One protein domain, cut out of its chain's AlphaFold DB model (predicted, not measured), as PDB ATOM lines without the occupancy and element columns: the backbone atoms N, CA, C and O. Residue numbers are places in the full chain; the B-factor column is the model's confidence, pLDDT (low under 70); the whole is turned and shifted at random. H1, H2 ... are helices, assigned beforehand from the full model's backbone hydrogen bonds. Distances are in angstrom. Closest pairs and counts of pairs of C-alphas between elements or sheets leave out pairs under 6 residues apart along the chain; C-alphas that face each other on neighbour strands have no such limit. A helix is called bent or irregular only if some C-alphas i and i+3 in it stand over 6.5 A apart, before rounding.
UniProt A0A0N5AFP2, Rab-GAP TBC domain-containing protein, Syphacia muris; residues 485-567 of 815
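This is residues 485 to 567 of the 815 residues of the protein "Rab-GAP TBC domain-containing protein" of Syphacia muris (UniProt A0A0N5AFP2). A long free arm, H1, turns a corner into a small body made of H2, H3, their links and the first part of H4, and the kinked far end of H4 sticks out at the other end of the length. H1 and H2 meet near their ends as an L, H3 lies near H2 across a steep angle, and H4 is set off from the other three helices, so the whole is an open frame with few contacts between helices. The printed part has 83 residues, with four named helices in the order H1, H2, H3, H4 and no named strand; its class is all helix. It is only just extended, close to loose, with a radius of gyration of the C-alphas of 17.8 A, and it is elongated, spanning 56 by 30 by 20 A.

Find C-alpha 485 at (10.636, -18.860, -45.597); from there H1, residues 485 to 504, runs 28.2 A to C-alpha 504 at (10.572, -46.878, -42.166), with y falling along the way. Next come H2, residues 506 to 520, 20.8 A long, and H3, residues 531 to 538, 10.8 A long. H4, residues 546 to 565, runs 26.2 A and ends with C-alpha 565 at (1.487, -36.966, 2.258). Look near residue 558 for a kink of 68 degrees in H4; the helix is irregular there, with C-alphas 557 and 560 8.1 A apart.

Start at H1 and H2, which are close but not clearly touching: their closest C-alphas, those of Glu 503 and Ile 509, are 6.8 A apart. They run the same way at a steep tilt of 67 degrees, only just short of about perpendicular. Go on to H2 and H3, also close but not clearly touching, with the C-alphas of Trp 515 and Leu 536 the closest at 7.0 A. These two run opposite ways at a steep tilt of 48 degrees. H4 is apart from H1, H2 and H3, and H1 is apart from H3. In the backbones of H1, H2 and H3 every O i to N i+4 pair is within hydrogen-bond range; in H4 it is 14 of 16.

The C-alphas farthest apart, those of Ala 486 and Asp 564, are 56.3 A apart. Residues 485 to 502, which belong to H1, stand free, as do residues 557 to 567, of which 557 to 565 belong to H4; without them the body of 54 residues spans 33 by 21 by 20 A. The printed part has no cut. The link from H1 to H2 is tight, those from H2 to H3 and from H3 to H4 are short, and no link is long. The mean pLDDT of the printed part is 84.4; look for values under 70 at residues 485 to 489, 491 to 493, 495 and 499.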
ATOM      1  N   VAL A 485      11.796 -17.992 -45.889       58.38
ATOM      2  CA  VAL A 485      10.636 -18.860 -45.597       58.38
ATOM      3  C   VAL A 485      10.664 -20.136 -46.448       58.38
ATOM      4  O   VAL A 485      10.375 -21.221 -45.942       58.38
ATOM      5  N   ALA A 486      11.039 -20.042 -47.726       56.31
ATOM      6  CA  ALA A 486      11.193 -21.203 -48.599       56.31
ATOM      7  C   ALA A 486      12.333 -22.126 -48.133       56.31
ATOM      8  O   ALA A 486      12.172 -23.347 -48.163       56.31
ATOM      9  N   ALA A 487      13.448 -21.569 -47.652       59.00
ATOM     10  CA  ALA A 487      14.539 -22.331 -47.054       59.00
ATOM     11  C   ALA A 487      14.109 -23.016 -45.744       59.00
ATOM     12  O   ALA A 487      14.383 -24.200 -45.561       59.00
ATOM     13  N   GLU A 488      13.372 -22.331 -44.863       56.34
ATOM     14  CA  GLU A 488      12.862 -22.915 -43.611       56.34
ATOM     15  C   GLU A 488      11.862 -24.056 -43.877       56.34
ATOM     16  O   GLU A 488      11.943 -25.124 -43.265       56.34
ATOM     17  N   LEU A 489      10.950 -23.871 -44.841       64.06
ATOM     18  CA  LEU A 489      10.008 -24.906 -45.278       64.06
ATOM     19  C   LEU A 489      10.714 -26.085 -45.963       64.06
ATOM     20  O   LEU A 489      10.324 -27.231 -45.731       64.06
ATOM     21  N   LYS A 490      11.766 -25.831 -46.754       71.06
ATOM     22  CA  LYS A 490      12.602 -26.876 -47.360       71.06
ATOM     23  C   LYS A 490      13.307 -27.700 -46.286       71.06
ATOM     24  O   LYS A 490      13.131 -28.916 -46.279       71.06
ATOM     25  N   ASN A 491      13.986 -27.056 -45.335       63.41
ATOM     26  CA  ASN A 491      14.641 -27.727 -44.207       63.41
ATOM     27  C   ASN A 491      13.645 -28.589 -43.414       63.41
ATOM     28  O   ASN A 491      13.940 -29.731 -43.077       63.41
ATOM     29  N   LYS A 492      12.426 -28.084 -43.180       64.00
ATOM     30  CA  LYS A 492      11.363 -28.848 -42.513       64.00
ATOM     31  C   LYS A 492      10.838 -30.018 -43.354       64.00
ATOM     32  O   LYS A 492      10.509 -31.060 -42.794       64.00
ATOM     33  N   SER A 493      10.751 -29.877 -44.678       69.75
ATOM     34  CA  SER A 493      10.377 -30.990 -45.562       69.75
ATOM     35  C   SER A 493      11.455 -32.078 -45.600       69.75
ATOM     36  O   SER A 493      11.122 -33.261 -45.560       69.75
ATOM     37  N   GLU A 494      12.731 -31.685 -45.573       71.12
ATOM     38  CA  GLU A 494      13.880 -32.588 -45.474       71.12
ATOM     39  C   GLU A 494      13.915 -33.296 -44.115       71.12
ATOM     40  O   GLU A 494      14.060 -34.513 -44.079       71.12
ATOM     41  N   GLU A 495      13.686 -32.591 -43.002       64.81
ATOM     42  CA  GLU A 495      13.602 -33.205 -41.667       64.81
ATOM     43  C   GLU A 495      12.433 -34.201 -41.565       64.81
ATOM     44  O   GLU A 495      12.606 -35.298 -41.035       64.81
ATOM     45  N   ILE A 496      11.256 -33.867 -42.113       72.31
ATOM     46  CA  ILE A 496      10.108 -34.789 -42.155       72.31
ATOM     47  C   ILE A 496      10.425 -36.015 -43.020       72.31
ATOM     48  O   ILE A 496      10.096 -37.129 -42.612       72.31
ATOM     49  N   ALA A 497      11.081 -35.843 -44.172       73.31
ATOM     50  CA  ALA A 497      11.506 -36.955 -45.021       73.31
ATOM     51  C   ALA A 497      12.529 -37.853 -44.302       73.31
ATOM     52  O   ALA A 497      12.313 -39.058 -44.201       73.31
ATOM     53  N   ILE A 498      13.570 -37.270 -43.701       75.06
ATOM     54  CA  ILE A 498      14.582 -37.980 -42.903       75.06
ATOM     55  C   ILE A 498      13.928 -38.721 -41.729       75.06
ATOM     56  O   ILE A 498      14.264 -39.879 -41.467       75.06
ATOM     57  N   GLN A 499      12.972 -38.105 -41.025       69.81
ATOM     58  CA  GLN A 499      12.260 -38.776 -39.938       69.81
ATOM     59  C   GLN A 499      11.380 -39.921 -40.468       69.81
ATOM     60  O   GLN A 499      11.374 -40.990 -39.865       69.81
ATOM     61  N   GLN A 500      10.701 -39.759 -41.607       73.38
ATOM     62  CA  GLN A 500       9.934 -40.841 -42.236       73.38
ATOM     63  C   GLN A 500      10.829 -41.999 -42.708       73.38
ATOM     64  O   GLN A 500      10.466 -43.156 -42.510       73.38
ATOM     65  N   GLU A 501      12.008 -41.728 -43.271       78.88
ATOM     66  CA  GLU A 501      12.996 -42.753 -43.643       78.88
ATOM     67  C   GLU A 501      13.549 -43.491 -42.410       78.88
ATOM     68  O   GLU A 501      13.658 -44.723 -42.395       78.88
ATOM     69  N   LEU A 502      13.835 -42.758 -41.328       76.25
ATOM     70  CA  LEU A 502      14.210 -43.333 -40.034       76.25
ATOM     71  C   LEU A 502      13.094 -44.214 -39.460       76.25
ATOM     72  O   LEU A 502      13.384 -45.300 -38.959       76.25
ATOM     73  N   GLU A 503      11.834 -43.787 -39.558       77.75
ATOM     74  CA  GLU A 503      10.668 -44.538 -39.081       77.75
ATOM     75  C   GLU A 503      10.376 -45.787 -39.935       77.75
ATOM     76  O   GLU A 503       9.973 -46.822 -39.400       77.75
ATOM     77  N   GLN A 504      10.658 -45.737 -41.241       79.50
ATOM     78  CA  GLN A 504      10.572 -46.878 -42.166       79.50
ATOM     79  C   GLN A 504      11.751 -47.859 -42.046       79.50
ATOM     80  O   GLN A 504      11.665 -48.999 -42.509       79.50
ATOM     81  N   THR A 505      12.859 -47.458 -41.415       84.50
ATOM     82  CA  THR A 505      14.038 -48.316 -41.258       84.50
ATOM     83  C   THR A 505      13.684 -49.564 -40.430       84.50
ATOM     84  O   THR A 505      13.159 -49.434 -39.320       84.50
ATOM     85  N   PRO A 506      14.041 -50.796 -40.859       85.38
ATOM     86  CA  PRO A 506      13.641 -52.029 -40.164       85.38
ATOM     87  C   PRO A 506      14.135 -52.107 -38.708       85.38
ATOM     88  O   PRO A 506      13.505 -52.746 -37.868       85.38
ATOM     89  N   GLN A 507      15.234 -51.417 -38.385       84.62
ATOM     90  CA  GLN A 507      15.742 -51.268 -37.017       84.62
ATOM     91  C   GLN A 507      14.770 -50.497 -36.109       84.62
ATOM     92  O   GLN A 507      14.618 -50.853 -34.943       84.62
ATOM     93  N   TYR A 508      14.131 -49.444 -36.628       86.00
ATOM     94  CA  TYR A 508      13.175 -48.626 -35.884       86.00
ATOM     95  C   TYR A 508      11.854 -49.370 -35.694       86.00
ATOM     96  O   TYR A 508      11.353 -49.448 -34.574       86.00
ATOM     97  N   ILE A 509      11.355 -50.011 -36.756       87.75
ATOM     98  CA  ILE A 509      10.159 -50.863 -36.701       87.75
ATOM     99  C   ILE A 509      10.351 -51.987 -35.672       87.75
ATOM    100  O   ILE A 509       9.494 -52.185 -34.814       87.75
ATOM    101  N   ASN A 510      11.492 -52.685 -35.689       89.00
ATOM    102  CA  ASN A 510      11.776 -53.729 -34.704       89.00
ATOM    103  C   ASN A 510      11.894 -53.175 -33.272       89.00
ATOM    104  O   ASN A 510      11.396 -53.789 -32.331       89.00
ATOM    105  N   TRP A 511      12.512 -52.004 -33.095       90.81
ATOM    106  CA  TRP A 511      12.600 -51.330 -31.797       90.81
ATOM    107  C   TRP A 511      11.219 -50.955 -31.237       90.81
ATOM    108  O   TRP A 511      10.953 -51.244 -30.068       90.81
ATOM    109  N   LEU A 512      10.316 -50.407 -32.061       90.00
ATOM    110  CA  LEU A 512       8.921 -50.173 -31.672       90.00
ATOM    111  C   LEU A 512       8.202 -51.484 -31.328       90.00
ATOM    112  O   LEU A 512       7.652 -51.596 -30.238       90.00
ATOM    113  N   GLN A 513       8.299 -52.512 -32.175       89.06
ATOM    114  CA  GLN A 513       7.675 -53.818 -31.923       89.06
ATOM    115  C   GLN A 513       8.127 -54.458 -30.601       89.06
ATOM    116  O   GLN A 513       7.324 -55.114 -29.929       89.06
ATOM    117  N   ARG A 514       9.391 -54.268 -30.190       91.06
ATOM    118  CA  ARG A 514       9.887 -54.703 -28.871       91.06
ATOM    119  C   ARG A 514       9.208 -53.938 -27.729       91.06
ATOM    120  O   ARG A 514       8.832 -54.559 -26.735       91.06
ATOM    121  N   TRP A 515       9.024 -52.625 -27.875       92.62
ATOM    122  CA  TRP A 515       8.283 -51.800 -26.916       92.62
ATOM    123  C   TRP A 515       6.796 -52.172 -26.849       92.62
ATOM    124  O   TRP A 515       6.273 -52.319 -25.745       92.62
ATOM    125  N   ASP A 516       6.141 -52.405 -27.986       89.62
ATOM    126  CA  ASP A 516       4.733 -52.816 -28.061       89.62
ATOM    127  C   ASP A 516       4.519 -54.168 -27.378       89.62
ATOM    128  O   ASP A 516       3.710 -54.293 -26.456       89.62
ATOM    129  N   SER A 517       5.317 -55.168 -27.767       88.38
ATOM    130  CA  SER A 517       5.274 -56.526 -27.206       88.38
ATOM    131  C   SER A 517       5.479 -56.526 -25.690       88.38
ATOM    132  O   SER A 517       4.862 -57.313 -24.970       88.38
ATOM    133  N   PHE A 518       6.320 -55.624 -25.182       88.81
ATOM    134  CA  PHE A 518       6.485 -55.432 -23.749       88.81
ATOM    135  C   PHE A 518       5.256 -54.747 -23.129       88.81
ATOM    136  O   PHE A 518       4.635 -55.304 -22.226       88.81
ATOM    137  N   LEU A 519       4.852 -53.571 -23.620       87.31
ATOM    138  CA  LEU A 519       3.804 -52.741 -23.012       87.31
ATOM    139  C   LEU A 519       2.395 -53.347 -23.064       87.31
ATOM    140  O   LEU A 519       1.584 -53.019 -22.190       87.31
ATOM    141  N   VAL A 520       2.109 -54.247 -24.015       84.50
ATOM    142  CA  VAL A 520       0.873 -55.056 -24.060       84.50
ATOM    143  C   VAL A 520       0.719 -55.909 -22.793       84.50
ATOM    144  O   VAL A 520      -0.371 -55.994 -22.229       84.50
ATOM    145  N   ASN A 521       1.815 -56.458 -22.260       81.19
ATOM    146  CA  ASN A 521       1.798 -57.261 -21.032       81.19
ATOM    147  C   ASN A 521       1.652 -56.421 -19.742       81.19
ATOM    148  O   ASN A 521       1.415 -56.970 -18.662       81.19
ATOM    149  N   TYR A 522       1.754 -55.091 -19.851       80.25
ATOM    150  CA  TYR A 522       1.679 -54.130 -18.744       80.25
ATOM    151  C   TYR A 522       0.618 -53.034 -18.976       80.25
ATOM    152  O   TYR A 522       0.763 -51.910 -18.496       80.25
ATOM    153  N   VAL A 523      -0.463 -53.323 -19.717       73.19
ATOM    154  CA  VAL A 523      -1.589 -52.376 -19.902       73.19
ATOM    155  C   VAL A 523      -2.270 -52.042 -18.570       73.19
ATOM    156  O   VAL A 523      -2.494 -50.873 -18.277       73.19
ATOM    157  N   THR A 524      -2.540 -53.053 -17.742       71.75
ATOM    158  CA  THR A 524      -3.247 -52.924 -16.453       71.75
ATOM    159  C   THR A 524      -2.345 -53.111 -15.230       71.75
ATOM    160  O   THR A 524      -2.822 -53.083 -14.099       71.75
ATOM    161  N   ARG A 525      -1.039 -53.336 -15.428       76.81
ATOM    162  CA  ARG A 525      -0.074 -53.629 -14.356       76.81
ATOM    163  C   ARG A 525       0.948 -52.497 -14.240       76.81
ATOM    164  O   ARG A 525       1.436 -52.053 -15.277       76.81
ATOM    165  N   PRO A 526       1.328 -52.068 -13.022       78.38
ATOM    166  CA  PRO A 526       2.401 -51.091 -12.861       78.38
ATOM    167  C   PRO A 526       3.718 -51.657 -13.412       78.38
ATOM    168  O   PRO A 526       4.012 -52.847 -13.244       78.38
ATOM    169  N   LEU A 527       4.516 -50.802 -14.061       84.25
ATOM    170  CA  LEU A 527       5.873 -51.165 -14.472       84.25
ATOM    171  C   LEU A 527       6.706 -51.440 -13.219       84.25
ATOM    172  O   LEU A 527       6.741 -50.627 -12.299       84.25
ATOM    173  N   LYS A 528       7.373 -52.593 -13.192       84.00
ATOM    174  CA  LYS A 528       8.319 -52.965 -12.133       84.00
ATOM    175  C   LYS A 528       9.709 -53.169 -12.729       84.00
ATOM    176  O   LYS A 528       9.797 -53.610 -13.881       84.00
ATOM    177  N   PRO A 529      10.790 -52.904 -11.973       87.12
ATOM    178  CA  PRO A 529      12.139 -53.159 -12.455       87.12
ATOM    179  C   PRO A 529      12.333 -54.613 -12.909       87.12
ATOM    180  O   PRO A 529      12.066 -55.557 -12.169       87.12
ATOM    181  N   SER A 530      12.810 -54.787 -14.140       91.81
ATOM    182  CA  SER A 530      13.149 -56.074 -14.756       91.81
ATOM    183  C   SER A 530      14.375 -55.929 -15.665       91.81
ATOM    184  O   SER A 530      14.787 -54.813 -16.004       91.81
ATOM    185  N   ALA A 531      14.986 -57.050 -16.055       92.00
ATOM    186  CA  ALA A 531      16.095 -57.043 -17.011       92.00
ATOM    187  C   ALA A 531      15.643 -56.522 -18.389       92.00
ATOM    188  O   ALA A 531      16.313 -55.672 -18.970       92.00
ATOM    189  N   ASP A 532      14.463 -56.942 -18.844       91.75
ATOM    190  CA  ASP A 532      13.909 -56.566 -20.148       91.75
ATOM    191  C   ASP A 532      13.579 -55.067 -20.206       91.75
ATOM    192  O   ASP A 532      14.001 -54.369 -21.130       91.75
ATOM    193  N   LEU A 533      12.915 -54.533 -19.170       93.81
ATOM    194  CA  LEU A 533      12.629 -53.097 -19.060       93.81
ATOM    195  C   LEU A 533      13.920 -52.267 -19.025       93.81
ATOM    196  O   LEU A 533      13.980 -51.194 -19.619       93.81
ATOM    197  N   LYS A 534      14.974 -52.780 -18.376       94.88
ATOM    198  CA  LYS A 534      16.294 -52.139 -18.335       94.88
ATOM    199  C   LYS A 534      16.925 -52.033 -19.721       94.88
ATOM    200  O   LYS A 534      17.501 -50.998 -20.044       94.88
ATOM    201  N   GLU A 535      16.858 -53.094 -20.523       94.38
ATOM    202  CA  GLU A 535      17.404 -53.086 -21.882       94.38
ATOM    203  C   GLU A 535      16.596 -52.159 -22.800       94.38
ATOM    204  O   GLU A 535      17.180 -51.328 -23.497       94.38
ATOM    205  N   LEU A 536      15.262 -52.231 -22.731       94.38
ATOM    206  CA  LEU A 536      14.362 -51.352 -23.479       94.38
ATOM    207  C   LEU A 536      14.635 -49.878 -23.171       94.38
ATOM    208  O   LEU A 536      14.891 -49.101 -24.089       94.38
ATOM    209  N   ILE A 537      14.687 -49.494 -21.896       95.81
ATOM    210  CA  ILE A 537      14.965 -48.111 -21.484       95.81
ATOM    211  C   ILE A 537      16.335 -47.625 -21.984       95.81
ATOM    212  O   ILE A 537      16.441 -46.502 -22.471       95.81
ATOM    213  N   ARG A 538      17.372 -48.473 -21.956       95.19
ATOM    214  CA  ARG A 538      18.707 -48.138 -22.496       95.19
ATOM    215  C   ARG A 538      18.751 -47.975 -24.016       95.19
ATOM    216  O   ARG A 538      19.675 -47.349 -24.523       95.19
ATOM    217  N   SER A 539      17.778 -48.520 -24.746       91.88
ATOM    218  CA  SER A 539      17.601 -48.238 -26.178       91.88
ATOM    219  C   SER A 539      16.908 -46.886 -26.445       91.88
ATOM    220  O   SER A 539      16.894 -46.403 -27.580       91.88
ATOM    221  N   GLY A 540      16.379 -46.249 -25.394       93.06
ATOM    222  CA  GLY A 540      15.516 -45.071 -25.435       93.06
ATOM    223  C   GLY A 540      14.032 -45.445 -25.474       93.06
ATOM    224  O   GLY A 540      13.658 -46.519 -25.952       93.06
ATOM    225  N   VAL A 541      13.177 -44.542 -24.990       93.56
ATOM    226  CA  VAL A 541      11.713 -44.695 -24.998       93.56
ATOM    227  C   VAL A 541      11.109 -44.012 -26.244       93.56
ATOM    228  O   VAL A 541      11.499 -42.885 -26.574       93.56
ATOM    229  N   PRO A 542      10.138 -44.631 -26.945       90.81
ATOM    230  CA  PRO A 542       9.406 -43.993 -28.040       90.81
ATOM    231  C   PRO A 542       8.680 -42.718 -27.599       90.81
ATOM    232  O   PRO A 542       8.134 -42.664 -26.494       90.81
ATOM    233  N   LYS A 543       8.636 -41.695 -28.471       86.69
ATOM    234  CA  LYS A 543       8.021 -40.383 -28.169       86.69
ATOM    235  C   LYS A 543       6.585 -40.550 -27.630       86.69
ATOM    236  O   LYS A 543       6.268 -39.989 -26.584       86.69
ATOM    237  N   THR A 544       5.787 -41.424 -28.250       86.19
ATOM    238  CA  THR A 544       4.400 -41.764 -27.872       86.19
ATOM    239  C   THR A 544       4.263 -42.406 -26.485       86.19
ATOM    240  O   THR A 544       3.279 -42.171 -25.789       86.19
ATOM    241  N   TYR A 545       5.243 -43.203 -26.046       89.50
ATOM    242  CA  TYR A 545       5.170 -43.935 -24.773       89.50
ATOM    243  C   TYR A 545       5.857 -43.224 -23.607       89.50
ATOM    244  O   TYR A 545       5.594 -43.581 -22.457       89.50
ATOM    245  N   ARG A 546       6.668 -42.186 -23.868       93.25
ATOM    246  CA  ARG A 546       7.441 -41.470 -22.839       93.25
ATOM    247  C   ARG A 546       6.589 -41.016 -21.653       93.25
ATOM    248  O   ARG A 546       6.928 -41.363 -20.528       93.25
ATOM    249  N   ARG A 547       5.443 -40.361 -21.887       93.12
ATOM    250  CA  ARG A 547       4.508 -39.929 -20.822       93.12
ATOM    251  C   ARG A 547       4.075 -41.084 -19.912       93.12
ATOM    252  O   ARG A 547       4.180 -40.978 -18.693       93.12
ATOM    253  N   ARG A 548       3.628 -42.205 -20.494       91.38
ATOM    254  CA  ARG A 548       3.165 -43.389 -19.745       91.38
ATOM    255  C   ARG A 548       4.307 -44.074 -18.995       91.38
ATOM    256  O   ARG A 548       4.121 -44.454 -17.841       91.38
ATOM    257  N   VAL A 549       5.472 -44.226 -19.626       93.31
ATOM    258  CA  VAL A 549       6.647 -44.858 -19.009       93.31
ATOM    259  C   VAL A 549       7.172 -43.993 -17.864       93.31
ATOM    260  O   VAL A 549       7.270 -44.494 -16.750       93.31
ATOM    261  N   TRP A 550       7.410 -42.696 -18.086       95.44
ATOM    262  CA  TRP A 550       7.887 -41.772 -17.051       95.44
ATOM    263  C   TRP A 550       6.924 -41.698 -15.867       95.44
ATOM    264  O   TRP A 550       7.373 -41.847 -14.738       95.44
ATOM    265  N   LYS A 551       5.608 -41.573 -16.098       93.38
ATOM    266  CA  LYS A 551       4.613 -41.591 -15.013       93.38
ATOM    267  C   LYS A 551       4.605 -42.917 -14.239       93.38
ATOM    268  O   LYS A 551       4.444 -42.917 -13.026       93.38
ATOM    269  N   SER A 552       4.827 -44.046 -14.914       92.44
ATOM    270  CA  SER A 552       4.904 -45.358 -14.252       92.44
ATOM    271  C   SER A 552       6.180 -45.524 -13.418       92.44
ATOM    272  O   SER A 552       6.112 -46.070 -12.322       92.44
ATOM    273  N   LEU A 553       7.328 -45.049 -13.918       94.25
ATOM    274  CA  LEU A 553       8.594 -45.037 -13.174       94.25
ATOM    275  C   LEU A 553       8.530 -44.080 -11.984       94.25
ATOM    276  O   LEU A 553       8.956 -44.437 -10.894       94.25
ATOM    277  N   LEU A 554       7.933 -42.903 -12.183       94.12
ATOM    278  CA  LEU A 554       7.684 -41.929 -11.132       94.12
ATOM    279  C   LEU A 554       6.854 -42.556 -10.009       94.12
ATOM    280  O   LEU A 554       7.328 -42.642  -8.884       94.12
ATOM    281  N   ASN A 555       5.675 -43.094 -10.330       92.25
ATOM    282  CA  ASN A 555       4.814 -43.753  -9.349       92.25
ATOM    283  C   ASN A 555       5.518 -44.906  -8.609       92.25
ATOM    284  O   ASN A 555       5.186 -45.159  -7.461       92.25
ATOM    285  N   TYR A 556       6.478 -45.601  -9.231       92.19
ATOM    286  CA  TYR A 556       7.267 -46.644  -8.564       92.19
ATOM    287  C   TYR A 556       8.279 -46.088  -7.541       92.19
ATOM    288  O   TYR A 556       8.613 -46.782  -6.587       92.19
ATOM    289  N   LEU A 557       8.780 -44.864  -7.739       93.25
ATOM    290  CA  LEU A 557       9.755 -44.224  -6.846       93.25
ATOM    291  C   LEU A 557       9.094 -43.562  -5.630       93.25
ATOM    292  O   LEU A 557       9.658 -43.603  -4.545       93.25
ATOM    293  N   ILE A 558       7.915 -42.958  -5.810       94.25
ATOM    294  CA  ILE A 558       7.296 -42.072  -4.806       94.25
ATOM    295  C   ILE A 558       5.895 -42.507  -4.344       94.25
ATOM    296  O   ILE A 558       5.219 -41.717  -3.689       94.25
ATOM    297  N   SER A 559       5.416 -43.715  -4.678       91.25
ATOM    298  CA  SER A 559       4.065 -44.173  -4.279       91.25
ATOM    299  C   SER A 559       3.812 -44.043  -2.783       91.25
ATOM    300  O   SER A 559       2.724 -43.646  -2.368       91.25
ATOM    301  N   ASP A 560       4.823 -44.386  -1.994       91.25
ATOM    302  CA  ASP A 560       4.718 -44.509  -0.547       91.25
ATOM    303  C   ASP A 560       4.679 -43.104   0.078       91.25
ATOM    304  O   ASP A 560       3.785 -42.784   0.854       91.25
ATOM    305  N   GLU A 561       5.546 -42.205  -0.395       92.94
ATOM    306  CA  GLU A 561       5.567 -40.796   0.006       92.94
ATOM    307  C   GLU A 561       4.293 -40.041  -0.426       92.94
ATOM    308  O   GLU A 561       3.737 -39.248   0.336       92.94
ATOM    309  N   GLN A 562       3.770 -40.319  -1.628       91.81
ATOM    310  CA  GLN A 562       2.479 -39.788  -2.081       91.81
ATOM    311  C   GLN A 562       1.317 -40.266  -1.203       91.81
ATOM    312  O   GLN A 562       0.383 -39.498  -0.957       91.81
ATOM    313  N   ALA A 563       1.355 -41.520  -0.739       91.75
ATOM    314  CA  ALA A 563       0.343 -42.071   0.155       91.75
ATOM    315  C   ALA A 563       0.412 -41.430   1.551       91.75
ATOM    316  O   ALA A 563      -0.630 -41.033   2.078       91.75
ATOM    317  N   ASP A 564       1.617 -41.256   2.100       93.00
ATOM    318  CA  ASP A 564       1.858 -40.639   3.412       93.00
ATOM    319  C   ASP A 564       1.481 -39.146   3.443       93.00
ATOM    320  O   ASP A 564       0.868 -38.667   4.401       93.00
ATOM    321  N   LEU A 565       1.809 -38.395   2.384       92.25
ATOM    322  CA  LEU A 565       1.487 -36.966   2.258       92.25
ATOM    323  C   LEU A 565       0.029 -36.701   1.839       92.25
ATOM    324  O   LEU A 565      -0.499 -35.608   2.069       92.25
ATOM    325  N   GLY A 566      -0.629 -37.707   1.260       88.19
ATOM    326  CA  GLY A 566      -2.060 -37.739   0.988       88.19
ATOM    327  C   GLY A 566      -2.525 -37.024  -0.286       88.19
ATOM    328  O   GLY A 566      -1.874 -36.155  -0.876       88.19
ATOM    329  N   ASN A 567      -3.740 -37.381  -0.711       86.88
ATOM    330  CA  ASN A 567      -4.376 -36.823  -1.903       86.88
ATOM    331  C   ASN A 567      -4.547 -35.297  -1.798       86.88
ATOM    332  O   ASN A 567      -5.093 -34.774  -0.829       86.88
TER     333      ASN A 567